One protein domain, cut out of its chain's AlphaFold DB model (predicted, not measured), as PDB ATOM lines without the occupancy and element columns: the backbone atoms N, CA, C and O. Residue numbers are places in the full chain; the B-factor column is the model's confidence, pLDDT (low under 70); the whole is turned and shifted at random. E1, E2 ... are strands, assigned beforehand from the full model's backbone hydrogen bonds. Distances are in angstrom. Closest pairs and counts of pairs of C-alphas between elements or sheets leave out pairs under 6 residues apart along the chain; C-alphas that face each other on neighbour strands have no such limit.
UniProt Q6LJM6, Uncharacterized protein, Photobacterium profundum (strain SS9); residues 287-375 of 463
ATOM      1  N   LYS A 287      49.905   4.869  -7.434       74.38
ATOM      2  CA  LYS A 287      51.354   4.951  -7.264       74.38
ATOM      3  C   LYS A 287      51.812   3.928  -6.225       74.38
ATOM      4  O   LYS A 287      51.507   4.048  -5.039       74.38
ATOM      5  N   ILE A 288      52.543   2.916  -6.679       81.25
ATOM      6  CA  ILE A 288      52.986   1.783  -5.860       81.25
ATOM      7  C   ILE A 288      54.509   1.647  -5.868       81.25
ATOM      8  O   ILE A 288      55.183   2.012  -6.829       81.25
ATOM      9  N   VAL A 289      55.050   1.098  -4.783       78.56
ATOM     10  CA  VAL A 289      56.461   0.733  -4.635       78.56
ATOM     11  C   VAL A 289      56.545  -0.776  -4.442       78.56
ATOM     12  O   VAL A 289      55.780  -1.354  -3.668       78.56
ATOM     13  N   ARG A 290      57.472  -1.423  -5.152       80.12
ATOM     14  CA  ARG A 290      57.731  -2.858  -5.020       80.12
ATOM     15  C   ARG A 290      58.919  -3.080  -4.095       80.12
ATOM     16  O   ARG A 290      59.996  -2.554  -4.361       80.12
ATOM     17  N   LEU A 291      58.716  -3.843  -3.025       78.75
ATOM     18  CA  LEU A 291      59.786  -4.204  -2.092       78.75
ATOM     19  C   LEU A 291      60.447  -5.532  -2.512       78.75
ATOM     20  O   LEU A 291      59.973  -6.230  -3.412       78.75
ATOM     21  N   ASN A 292      61.566  -5.883  -1.868       70.31
ATOM     22  CA  ASN A 292      62.381  -7.069  -2.188       70.31
ATOM     23  C   ASN A 292      61.638  -8.410  -2.027       70.31
ATOM     24  O   ASN A 292      62.095  -9.434  -2.529       70.31
ATOM     25  N   ASP A 293      60.489  -8.406  -1.351       70.88
ATOM     26  CA  ASP A 293      59.584  -9.549  -1.204       70.88
ATOM     27  C   ASP A 293      58.703  -9.796  -2.447       70.88
ATOM     28  O   ASP A 293      57.907 -10.737  -2.485       70.88
ATOM     29  N   GLY A 294      58.833  -8.945  -3.467       71.94
ATOM     30  CA  GLY A 294      58.111  -9.036  -4.725       71.94
ATOM     31  C   GLY A 294      56.670  -8.527  -4.674       71.94
ATOM     32  O   GLY A 294      56.018  -8.591  -5.723       71.94
ATOM     33  N   LYS A 295      56.187  -8.012  -3.532       81.06
ATOM     34  CA  LYS A 295      54.827  -7.474  -3.344       81.06
ATOM     35  C   LYS A 295      54.777  -5.954  -3.548       81.06
ATOM     36  O   LYS A 295      55.793  -5.263  -3.492       81.06
ATOM     37  N   GLU A 296      53.572  -5.446  -3.803       83.75
ATOM     38  CA  GLU A 296      53.301  -4.035  -4.100       83.75
ATOM     39  C   GLU A 296      52.695  -3.316  -2.891       83.75
ATOM     40  O   GLU A 296      51.756  -3.810  -2.255       83.75
ATOM     41  N   TYR A 297      53.221  -2.129  -2.590       84.00
ATOM     42  CA  TYR A 297      52.853  -1.349  -1.416       84.00
ATOM     43  C   TYR A 297      52.615   0.127  -1.748       84.00
ATOM     44  O   TYR A 297      53.255   0.694  -2.634       84.00
ATOM     45  N   PHE A 298      51.744   0.779  -0.980       83.44
ATOM     46  CA  PHE A 298      51.634   2.232  -0.926       83.44
ATOM     47  C   PHE A 298      52.641   2.778   0.083       83.44
ATOM     48  O   PHE A 298      52.582   2.433   1.265       83.44
ATOM     49  N   ARG A 299      53.562   3.629  -0.372       83.19
ATOM     50  CA  ARG A 299      54.521   4.307   0.506       83.19
ATOM     51  C   ARG A 299      53.844   5.508   1.155       83.19
ATOM     52  O   ARG A 299      53.361   6.388   0.447       83.19
ATOM     53  N   THR A 300      53.847   5.565   2.481       83.06
ATOM     54  CA  THR A 300      53.332   6.720   3.215       83.06
ATOM     55  C   THR A 300      54.167   7.011   4.449       83.06
ATOM     56  O   THR A 300      54.810   6.129   5.017       83.06
ATOM     57  N   ASN A 301      54.173   8.276   4.846       83.12
ATOM     58  CA  ASN A 301      54.840   8.727   6.049       83.12
ATOM     59  C   ASN A 301      53.777   9.026   7.112       83.12
ATOM     60  O   ASN A 301      53.029  10.000   7.002       83.12
ATOM     61  N   ALA A 302      53.651   8.135   8.092       81.19
ATOM     62  CA  ALA A 302      52.639   8.199   9.134       81.19
ATOM     63  C   ALA A 302      53.161   9.024  10.317       81.19
ATOM     64  O   ALA A 302      53.930   8.530  11.140       81.19
ATOM     65  N   ASN A 303      52.731  10.284  10.397       82.81
ATOM     66  CA  ASN A 303      53.062  11.194  11.492       82.81
ATOM     67  C   ASN A 303      51.936  11.214  12.539       82.81
ATOM     68  O   ASN A 303      50.876  11.813  12.325       82.81
ATOM     69  N   PHE A 304      52.145  10.522  13.658       80.81
ATOM     70  CA  PHE A 304      51.167  10.396  14.730       80.81
ATOM     71  C   PHE A 304      51.273  11.559  15.709       80.81
ATOM     72  O   PHE A 304      52.272  11.734  16.406       80.81
ATOM     73  N   ILE A 305      50.177  12.310  15.823       77.75
ATOM     74  CA  ILE A 305      50.073  13.441  16.745       77.75
ATOM     75  C   ILE A 305      49.462  12.972  18.065       77.75
ATOM     76  O   ILE A 305      48.373  12.383  18.098       77.75
ATOM     77  N   HIS A 306      50.136  13.282  19.171       76.62
ATOM     78  CA  HIS A 306      49.643  12.985  20.512       76.62
ATOM     79  C   HIS A 306      48.357  13.783  20.824       76.62
ATOM     80  O   HIS A 306      48.254  14.979  20.547       76.62
ATOM     81  N   LYS A 307      47.346  13.159  21.439       73.62
ATOM     82  CA  LYS A 307      46.022  13.766  21.698       73.62
ATOM     83  C   LYS A 307      46.078  15.009  22.597       73.62
ATOM     84  O   LYS A 307      45.231  15.884  22.448       73.62
ATOM     85  N   ASN A 308      47.101  15.114  23.448       67.69
ATOM     86  CA  ASN A 308      47.368  16.266  24.324       67.69
ATOM     87  C   ASN A 308      48.470  17.209  23.787       67.69
ATOM     88  O   ASN A 308      49.190  17.821  24.577       67.69
ATOM     89  N   SER A 309      48.627  17.326  22.462       57.56
ATOM     90  CA  SER A 309      49.719  18.082  21.814       57.56
ATOM     91  C   SER A 309      49.867  19.544  22.261       57.56
ATOM     92  O   SER A 309      50.946  20.104  22.131       57.56
ATOM     93  N   ASN A 310      48.839  20.165  22.854       56.69
ATOM     94  CA  ASN A 310      48.923  21.537  23.377       56.69
ATOM     95  C   ASN A 310      49.937  21.721  24.529       56.69
ATOM     96  O   ASN A 310      50.288  22.860  24.824       56.69
ATOM     97  N   TYR A 311      50.404  20.643  25.175       51.31
ATOM     98  CA  TYR A 311      51.389  20.697  26.271       51.31
ATOM     99  C   TYR A 311      52.732  20.009  25.957       51.31
ATOM    100  O   TYR A 311      53.707  20.255  26.661       51.31
ATOM    101  N   TYR A 312      52.801  19.163  24.921       52.72
ATOM    102  CA  TYR A 312      53.924  18.246  24.686       52.72
ATOM    103  C   TYR A 312      54.113  17.961  23.182       52.72
ATOM    104  O   TYR A 312      53.697  16.916  22.690       52.72
ATOM    105  N   ASN A 313      54.723  18.891  22.436       54.22
ATOM    106  CA  ASN A 313      55.029  18.701  21.005       54.22
ATOM    107  C   ASN A 313      56.202  17.729  20.741       54.22
ATOM    108  O   ASN A 313      56.313  17.220  19.630       54.22
ATOM    109  N   ASP A 314      57.033  17.429  21.748       55.88
ATOM    110  CA  ASP A 314      58.226  16.561  21.641       55.88
ATOM    111  C   ASP A 314      57.927  15.050  21.551       55.88
ATOM    112  O   ASP A 314      58.848  14.238  21.520       55.88
ATOM    113  N   TYR A 315      56.651  14.652  21.518       62.25
ATOM    114  CA  TYR A 315      56.227  13.244  21.539       62.25
ATOM    115  C   TYR A 315      55.532  12.795  20.251       62.25
ATOM    116  O   TYR A 315      54.914  11.741  20.244       62.25
ATOM    117  N   ASN A 316      55.569  13.578  19.169       75.00
ATOM    118  CA  ASN A 316      55.052  13.092  17.887       75.00
ATOM    119  C   ASN A 316      55.971  11.990  17.350       75.00
ATOM    120  O   ASN A 316      57.192  12.134  17.368       75.00
ATOM    121  N   GLU A 317      55.380  10.905  16.860       75.75
ATOM    122  CA  GLU A 317      56.127   9.782  16.297       75.75
ATOM    123  C   GLU A 317      55.898   9.716  14.790       75.75
ATOM    124  O   GLU A 317      54.760   9.713  14.319       75.75
ATOM    125  N   GLU A 318      56.987   9.665  14.031       80.00
ATOM    126  CA  GLU A 318      56.969   9.592  12.576       80.00
ATOM    127  C   GLU A 318      57.478   8.223  12.128       80.00
ATOM    128  O   GLU A 318      58.594   7.817  12.457       80.00
ATOM    129  N   PHE A 319      56.645   7.502  11.378       80.25
ATOM    130  CA  PHE A 319      56.978   6.191  10.840       80.25
ATOM    131  C   PHE A 319      56.840   6.191   9.324       80.25
ATOM    132  O   PHE A 319      55.752   6.388   8.780       80.25
ATOM    133  N   LEU A 320      57.933   5.872   8.634       83.00
ATOM    134  CA  LEU A 320      57.880   5.579   7.212       83.00
ATOM    135  C   LEU A 320      57.402   4.137   7.015       83.00
ATOM    136  O   LEU A 320      58.107   3.190   7.364       83.00
ATOM    137  N   ILE A 321      56.202   3.977   6.461       85.06
ATOM    138  CA  ILE A 321      55.530   2.681   6.355       85.06
ATOM    139  C   ILE A 321      55.066   2.381   4.927       85.06
ATOM    140  O   ILE A 321      54.775   3.270   4.123       85.06
ATOM    141  N   HIS A 322      54.959   1.091   4.634       85.81
ATOM    142  CA  HIS A 322      54.505   0.545   3.364       85.81
ATOM    143  C   HIS A 322      53.236  -0.279   3.598       85.81
ATOM    144  O   HIS A 322      53.240  -1.296   4.294       85.81
ATOM    145  N   ILE A 323      52.122   0.176   3.027       84.06
ATOM    146  CA  ILE A 323      50.795  -0.428   3.205       84.06
ATOM    147  C   ILE A 323      50.514  -1.365   2.032       84.06
ATOM    148  O   ILE A 323      50.604  -0.956   0.880       84.06
ATOM    149  N   LEU A 324      50.169  -2.623   2.305       83.25
ATOM    150  CA  LEU A 324      50.005  -3.646   1.270       83.25
ATOM    151  C   LEU A 324      48.826  -3.335   0.328       83.25
ATOM    152  O   LEU A 324      47.676  -3.251   0.764       83.25
ATOM    153  N   GLN A 325      49.095  -3.227  -0.978       82.06
ATOM    154  CA  GLN A 325      48.101  -2.804  -1.976       82.06
ATOM    155  C   GLN A 325      46.977  -3.835  -2.182       82.06
ATOM    156  O   GLN A 325      45.816  -3.462  -2.353       82.06
ATOM    157  N   SER A 326      47.265  -5.133  -2.047       78.62
ATOM    158  CA  SER A 326      46.256  -6.199  -2.178       78.62
ATOM    159  C   SER A 326      45.135  -6.135  -1.130       78.62
ATOM    160  O   SER A 326      44.073  -6.732  -1.323       78.62
ATOM    161  N   LYS A 327      45.334  -5.394  -0.031       80.50
ATOM    162  CA  LYS A 327      44.340  -5.203   1.033       80.50
ATOM    163  C   LYS A 327      43.414  -4.003   0.808       80.50
ATOM    164  O   LYS A 327      42.481  -3.851   1.583       80.50
ATOM    165  N   LEU A 328      43.579  -3.227  -0.271       76.44
ATOM    166  CA  LEU A 328      42.777  -2.028  -0.579       76.44
ATOM    167  C   LEU A 328      41.252  -2.261  -0.535       76.44
ATOM    168  O   LEU A 328      40.497  -1.390  -0.116       76.44
ATOM    169  N   LYS A 329      40.786  -3.445  -0.956       72.81
ATOM    170  CA  LYS A 329      39.356  -3.821  -0.960       72.81
ATOM    171  C   LYS A 329      38.921  -4.633   0.265       72.81
ATOM    172  O   LYS A 329      37.767  -5.049   0.341       72.81
ATOM    173  N   SER A 330      39.835  -4.902   1.196       77.50
ATOM    174  CA  SER A 330      39.576  -5.703   2.391       77.50
ATOM    175  C   SER A 330      39.390  -4.807   3.609       77.50
ATOM    176  O   SER A 330      40.176  -3.899   3.843       77.50
ATOM    177  N   LYS A 331      38.381  -5.111   4.430       80.75
ATOM    178  CA  LYS A 331      38.158  -4.443   5.725       80.75
ATOM    179  C   LYS A 331      38.952  -5.075   6.869       80.75
ATOM    180  O   LYS A 331      38.809  -4.679   8.024       80.75
ATOM    181  N   GLU A 332      39.750  -6.096   6.573       83.81
ATOM    182  CA  GLU A 332      40.579  -6.759   7.573       83.81
ATOM    183  C   GLU A 332      41.635  -5.801   8.125       83.81
ATOM    184  O   GLU A 332      42.186  -4.968   7.406       83.81
ATOM    185  N   LYS A 333      41.923  -5.943   9.418       85.81
ATOM    186  CA  LYS A 333      43.042  -5.256  10.057       85.81
ATOM    187  C   LYS A 333      44.334  -5.995   9.733       85.81
ATOM    188  O   LYS A 333      44.371  -7.222   9.806       85.81
ATOM    189  N   PHE A 334      45.378  -5.257   9.390       87.06
ATOM    190  CA  PHE A 334      46.705  -5.799   9.105       87.06
ATOM    191  C   PHE A 334      47.783  -4.811   9.548       87.06
ATOM    192  O   PHE A 334      47.498  -3.635   9.777       87.06
ATOM    193  N   HIS A 335      49.021  -5.276   9.663       87.75
ATOM    194  CA  HIS A 335      50.156  -4.424  10.004       87.75
ATOM    195  C   HIS A 335      50.911  -4.017   8.727       87.75
ATOM    196  O   HIS A 335      51.054  -4.837   7.814       87.75
ATOM    197  N   PRO A 336      51.353  -2.752   8.609       86.06
ATOM    198  CA  PRO A 336      52.179  -2.318   7.489       86.06
ATOM    199  C   PRO A 336      53.620  -2.826   7.649       86.06
ATOM    200  O   PRO A 336      53.992  -3.330   8.709       86.06
ATOM    201  N   VAL A 337      54.441  -2.678   6.607       85.81
ATOM    202  CA  VAL A 337      55.860  -3.073   6.636       85.81
ATOM    203  C   VAL A 337      56.799  -1.868   6.555       85.81
ATOM    204  O   VAL A 337      56.416  -0.806   6.060       85.81
ATOM    205  N   ASP A 338      58.024  -2.012   7.053       83.50
ATOM    206  CA  ASP A 338      59.089  -1.011   6.914       83.50
ATOM    207  C   ASP A 338      59.776  -1.083   5.527       83.50
ATOM    208  O   ASP A 338      59.381  -1.860   4.657       83.50
ATOM    209  N   GLU A 339      60.806  -0.263   5.284       78.00
ATOM    210  CA  GLU A 339      61.586  -0.281   4.026       78.00
ATOM    211  C   GLU A 339      62.281  -1.624   3.735       78.00
ATOM    212  O   GLU A 339      62.628  -1.910   2.589       78.00
ATOM    213  N   GLN A 340      62.490  -2.456   4.756       76.31
ATOM    214  CA  GLN A 340      63.155  -3.756   4.655       76.31
ATOM    215  C   GLN A 340      62.145  -4.906   4.507       76.31
ATOM    216  O   GLN A 340      62.552  -6.050   4.294       76.31
ATOM    217  N   GLY A 341      60.841  -4.609   4.563       73.94
ATOM    218  CA  GLY A 341      59.759  -5.586   4.479       73.94
ATOM    219  C   GLY A 341      59.414  -6.254   5.815       73.94
ATOM    220  O   GLY A 341      58.683  -7.243   5.814       73.94
ATOM    221  N   ASN A 342      59.914  -5.741   6.945       82.62
ATOM    222  CA  ASN A 342      59.566  -6.259   8.267       82.62
ATOM    223  C   ASN A 342      58.228  -5.686   8.739       82.62
ATOM    224  O   ASN A 342      57.941  -4.506   8.545       82.62
ATOM    225  N   GLU A 343      57.420  -6.513   9.398       84.38
ATOM    226  CA  GLU A 343      56.098  -6.134   9.898       84.38
ATOM    227  C   GLU A 343      56.185  -5.178  11.100       84.38
ATOM    228  O   GLU A 343      56.774  -5.481  12.140       84.38
ATOM    229  N   VAL A 344      55.546  -4.016  10.972       85.38
ATOM    230  CA  VAL A 344      55.526  -2.948  11.977       85.38
ATOM    231  C   VAL A 344      54.337  -3.180  12.916       85.38
ATOM    232  O   VAL A 344      53.282  -2.559  12.809       85.38
ATOM    233  N   SER A 345      54.499  -4.139  13.832       82.69
ATOM    234  CA  SER A 345      53.428  -4.644  14.716       82.69
ATOM    235  C   SER A 345      52.796  -3.602  15.653       82.69
ATOM    236  O   SER A 345      51.682  -3.793  16.141       82.69
ATOM    237  N   ASN A 346      53.477  -2.483  15.907       82.75
ATOM    238  CA  ASN A 346      52.977  -1.358  16.699       82.75
ATOM    239  C   ASN A 346      51.975  -0.472  15.938       82.75
ATOM    240  O   ASN A 346      51.338   0.367  16.573       82.75
ATOM    241  N   ILE A 347      51.802  -0.658  14.626       84.75
ATOM    242  CA  ILE A 347      50.847   0.085  13.795       84.75
ATOM    243  C   ILE A 347      49.829  -0.885  13.201       84.75
ATOM    244  O   ILE A 347      50.186  -1.922  12.652       84.75
ATOM    245  N   THR A 348      48.551  -0.532  13.261       85.81
ATOM    246  CA  THR A 348      47.462  -1.285  12.633       85.81
ATOM    247  C   THR A 348      46.829  -0.446  11.527       85.81
ATOM    248  O   THR A 348      46.442   0.697  11.755       85.81
ATOM    249  N   CYS A 349      46.708  -1.021  10.333       85.25
ATOM    250  CA  CYS A 349      46.048  -0.442   9.166       85.25
ATOM    251  C   CYS A 349      44.723  -1.163   8.888       85.25
ATOM    252  O   CYS A 349      44.614  -2.381   9.057       85.25
ATOM    253  N   SER A 350      43.706  -0.424   8.447       85.69
ATOM    254  CA  SER A 350      42.421  -0.981   8.015       85.69
ATOM    255  C   SER A 350      41.797  -0.097   6.940       85.69
ATOM    256  O   SER A 350      41.649   1.107   7.148       85.69
ATOM    257  N   PHE A 351      41.429  -0.685   5.800       85.00
ATOM    258  CA  PHE A 351      40.712   0.030   4.747       85.00
ATOM    259  C   PHE A 351      39.204   0.042   5.015       85.00
ATOM    260  O   PHE A 351      38.618  -0.941   5.475       85.00
ATOM    261  N   ASP A 352      38.556   1.152   4.677       77.81
ATOM    262  CA  ASP A 352      37.103   1.332   4.782       77.81
ATOM    263  C   ASP A 352      36.307   0.599   3.677       77.81
ATOM    264  O   ASP A 352      35.083   0.444   3.766       77.81
ATOM    265  N   GLY A 353      37.003   0.096   2.652       66.94
ATOM    266  CA  GLY A 353      36.433  -0.529   1.458       66.94
ATOM    267  C   GLY A 353      35.958   0.464   0.388       66.94
ATOM    268  O   GLY A 353      35.466   0.026  -0.649       66.94
ATOM    269  N   GLN A 354      36.105   1.771   0.624       65.12
ATOM    270  CA  GLN A 354      35.827   2.866  -0.314       65.12
ATOM    271  C   GLN A 354      37.109   3.552  -0.817       65.12
ATOM    272  O   GLN A 354      37.041   4.334  -1.760       65.12
ATOM    273  N   GLY A 355      38.271   3.213  -0.251       68.31
ATOM    274  CA  GLY A 355      39.588   3.618  -0.750       68.31
ATOM    275  C   GLY A 355      40.454   4.347   0.275       68.31
ATOM    276  O   GLY A 355      41.624   4.587  -0.011       68.31
ATOM    277  N   SER A 356      39.934   4.643   1.473       78.81
ATOM    278  CA  SER A 356      40.712   5.270   2.548       78.81
ATOM    279  C   SER A 356      41.179   4.228   3.564       78.81
ATOM    280  O   SER A 356      40.430   3.340   3.978       78.81
ATOM    281  N   CYS A 357      42.434   4.333   3.986       83.75
ATOM    282  CA  CYS A 357      43.032   3.528   5.041       83.75
ATOM    283  C   CYS A 357      43.096   4.330   6.337       83.75
ATOM    284  O   CYS A 357      43.697   5.403   6.377       83.75
ATOM    285  N   THR A 358      42.553   3.780   7.415       84.75
ATOM    286  CA  THR A 358      42.807   4.279   8.767       84.75
ATOM    287  C   THR A 358      44.060   3.605   9.307       84.75
ATOM    288  O   THR A 358      44.165   2.377   9.297       84.75
ATOM    289  N   ILE A 359      45.011   4.409   9.768       86.00
ATOM    290  CA  ILE A 359      46.281   3.975  10.344       86.00
ATOM    291  C   ILE A 359      46.263   4.375  11.822       86.00
ATOM    292  O   ILE A 359      46.208   5.560  12.152       86.00
ATOM    293  N   SER A 360      46.293   3.388  12.713       83.62
ATOM    294  CA  SER A 360      46.237   3.577  14.166       83.62
ATOM    295  C   SER A 360      47.486   3.008  14.832       83.62
ATOM    296  O   SER A 360      47.869   1.872  14.548       83.62
ATOM    297  N   LEU A 361      48.093   3.760  15.746       83.69
ATOM    298  CA  LEU A 361      49.179   3.268  16.594       83.69
ATOM    299  C   LEU A 361      48.585   2.439  17.745       83.69
ATOM    300  O   LEU A 361      47.535   2.792  18.283       83.69
ATOM    301  N   ASN A 362      49.270   1.384  18.194       79.50
ATOM    302  CA  ASN A 362      48.892   0.573  19.366       79.50
ATOM    303  C   ASN A 362      49.100   1.327  20.701       79.50
ATOM    304  O   ASN A 362      49.489   0.754  21.716       79.50
ATOM    305  N   ASN A 363      48.855   2.636  20.700       76.25
ATOM    306  CA  ASN A 363      48.893   3.513  21.851       76.25
ATOM    307  C   ASN A 363      47.739   4.521  21.734       76.25
ATOM    308  O   ASN A 363      47.748   5.417  20.891       76.25
ATOM    309  N   TYR A 364      46.749   4.386  22.622       71.12
ATOM    310  CA  TYR A 364      45.511   5.175  22.614       71.12
ATOM    311  C   TYR A 364      45.720   6.682  22.793       71.12
ATOM    312  O   TYR A 364      44.784   7.458  22.568       71.12
ATOM    313  N   ASN A 365      46.921   7.104  23.186       76.56
ATOM    314  CA  ASN A 365      47.269   8.504  23.374       76.56
ATOM    315  C   ASN A 365      47.527   9.254  22.058       76.56
ATOM    316  O   ASN A 365      47.603  10.480  22.083       76.56
ATOM    317  N   TYR A 366      47.597   8.566  20.916       77.94
ATOM    318  CA  TYR A 366      47.785   9.174  19.597       77.94
ATOM    319  C   TYR A 366      46.482   9.210  18.795       77.94
ATOM    320  O   TYR A 366      45.566   8.413  19.022       77.94
ATOM    321  N   LYS A 367      46.356  10.198  17.905       80.31
ATOM    322  CA  LYS A 367      45.236  10.295  16.960       80.31
ATOM    323  C   LYS A 367      45.481   9.378  15.763       80.31
ATOM    324  O   LYS A 367      46.609   9.289  15.287       80.31
ATOM    325  N   ASP A 368      44.415   8.754  15.275       84.56
ATOM    326  CA  ASP A 368      44.464   7.955  14.053       84.56
ATOM    327  C   ASP A 368      44.699   8.854  12.836       84.56
ATOM    328  O   ASP A 368      44.238   9.999  12.787       84.56
ATOM    329  N   ILE A 369      45.404   8.318  11.846       82.88
ATOM    330  CA  ILE A 369      45.728   8.999  10.595       82.88
ATOM    331  C   ILE A 369      44.859   8.400   9.492       82.88
ATOM    332  O   ILE A 369      44.723   7.181   9.392       82.88
ATOM    333  N   SER A 370      44.286   9.250   8.644       81.88
ATOM    334  CA  SER A 370      43.622   8.811   7.417       81.88
ATOM    335  C   SER A 370      44.589   8.942   6.245       81.88
ATOM    336  O   SER A 370      45.167  10.006   6.029       81.88
ATOM    337  N   PHE A 371      44.774   7.858   5.501       81.25
ATOM    338  CA  PHE A 371      45.603   7.799   4.305       81.25
ATOM    339  C   PHE A 371      44.749   7.405   3.105       81.25
ATOM    340  O   PHE A 371      44.072   6.382   3.133       81.25
ATOM    341  N   THR A 372      44.814   8.190   2.035       78.44
ATOM    342  CA  THR A 372      44.209   7.840   0.745       78.44
ATOM    343  C   THR A 372      45.335   7.607  -0.263       78.44
ATOM    344  O   THR A 372      46.193   8.484  -0.390       78.44
ATOM    345  N   PRO A 373      45.383   6.453  -0.954       77.81
ATOM    346  CA  PRO A 373      46.399   6.183  -1.963       77.81
ATOM    347  C   PRO A 373      46.404   7.229  -3.083       77.81
ATOM    348  O   PRO A 373      45.354   7.607  -3.598       77.81
ATOM    349  N   GLU A 374      47.596   7.662  -3.491       75.31
ATOM    350  CA  GLU A 374      47.774   8.584  -4.615       75.31
ATOM    351  C   GLU A 374      47.508   7.842  -5.940       75.31
ATOM    352  O   GLU A 374      48.149   6.828  -6.241       75.31
ATOM    353  N   VAL A 375      46.548   8.328  -6.728       75.75
ATOM    354  CA  VAL A 375      46.214   7.783  -8.052       75.75
ATOM    355  C   VAL A 375      47.154   8.401  -9.090       75.75
ATOM    356  O   VAL A 375      47.286   9.616  -9.158       75.75
TER     357      VAL A 375
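This is residues 287 to 375 of the 463 residues of an uncharacterized protein of Photobacterium profundum (strain SS9) (UniProt Q6LJM6). Little of this domain is regular: a long two-stranded hairpin, E1 and E2, crosses one face of a small three-stranded sheet, and its loop, residues 305 to 316, reaches out at one end. The 89 printed residues have five named strands, E1 to E5 along the chain, and no named helix; the small sheet, order E3, E4, E5, is antiparallel. The class is all strand, with 30 residues in named elements. The whole is compact, radius of gyration of the C-alphas 13.2 A, spanning 43 by 28 by 22 A.

E1, residues 296 to 304, begins at C-alpha (53.301, -4.035, -4.100) and measures 23.8 A. E2, 317 to 324, measures 21.1 A and bends by 53 degrees at 320. E3 is 347 to 351, E4 357 to 361, and E5 369 to 371, ending at C-alpha (45.603, 7.799, 4.305).

Hairpin E1 and E2 is antiparallel, N 298 to O 323 2.8 A. E3, E4 and E5 form a meander, each strand the antiparallel neighbour of the one before: N 348 to O 360 and N 357 to O 371 are both 2.8 A. The closest C-alphas of E1 and E5, Phe 304 and Ile 369, are 7.0 A apart.

The printed part has no cut. Links E1 to E2 and E2 to E3 are long. Residues 308 to 315 and 353 to 355 have pLDDT under 70.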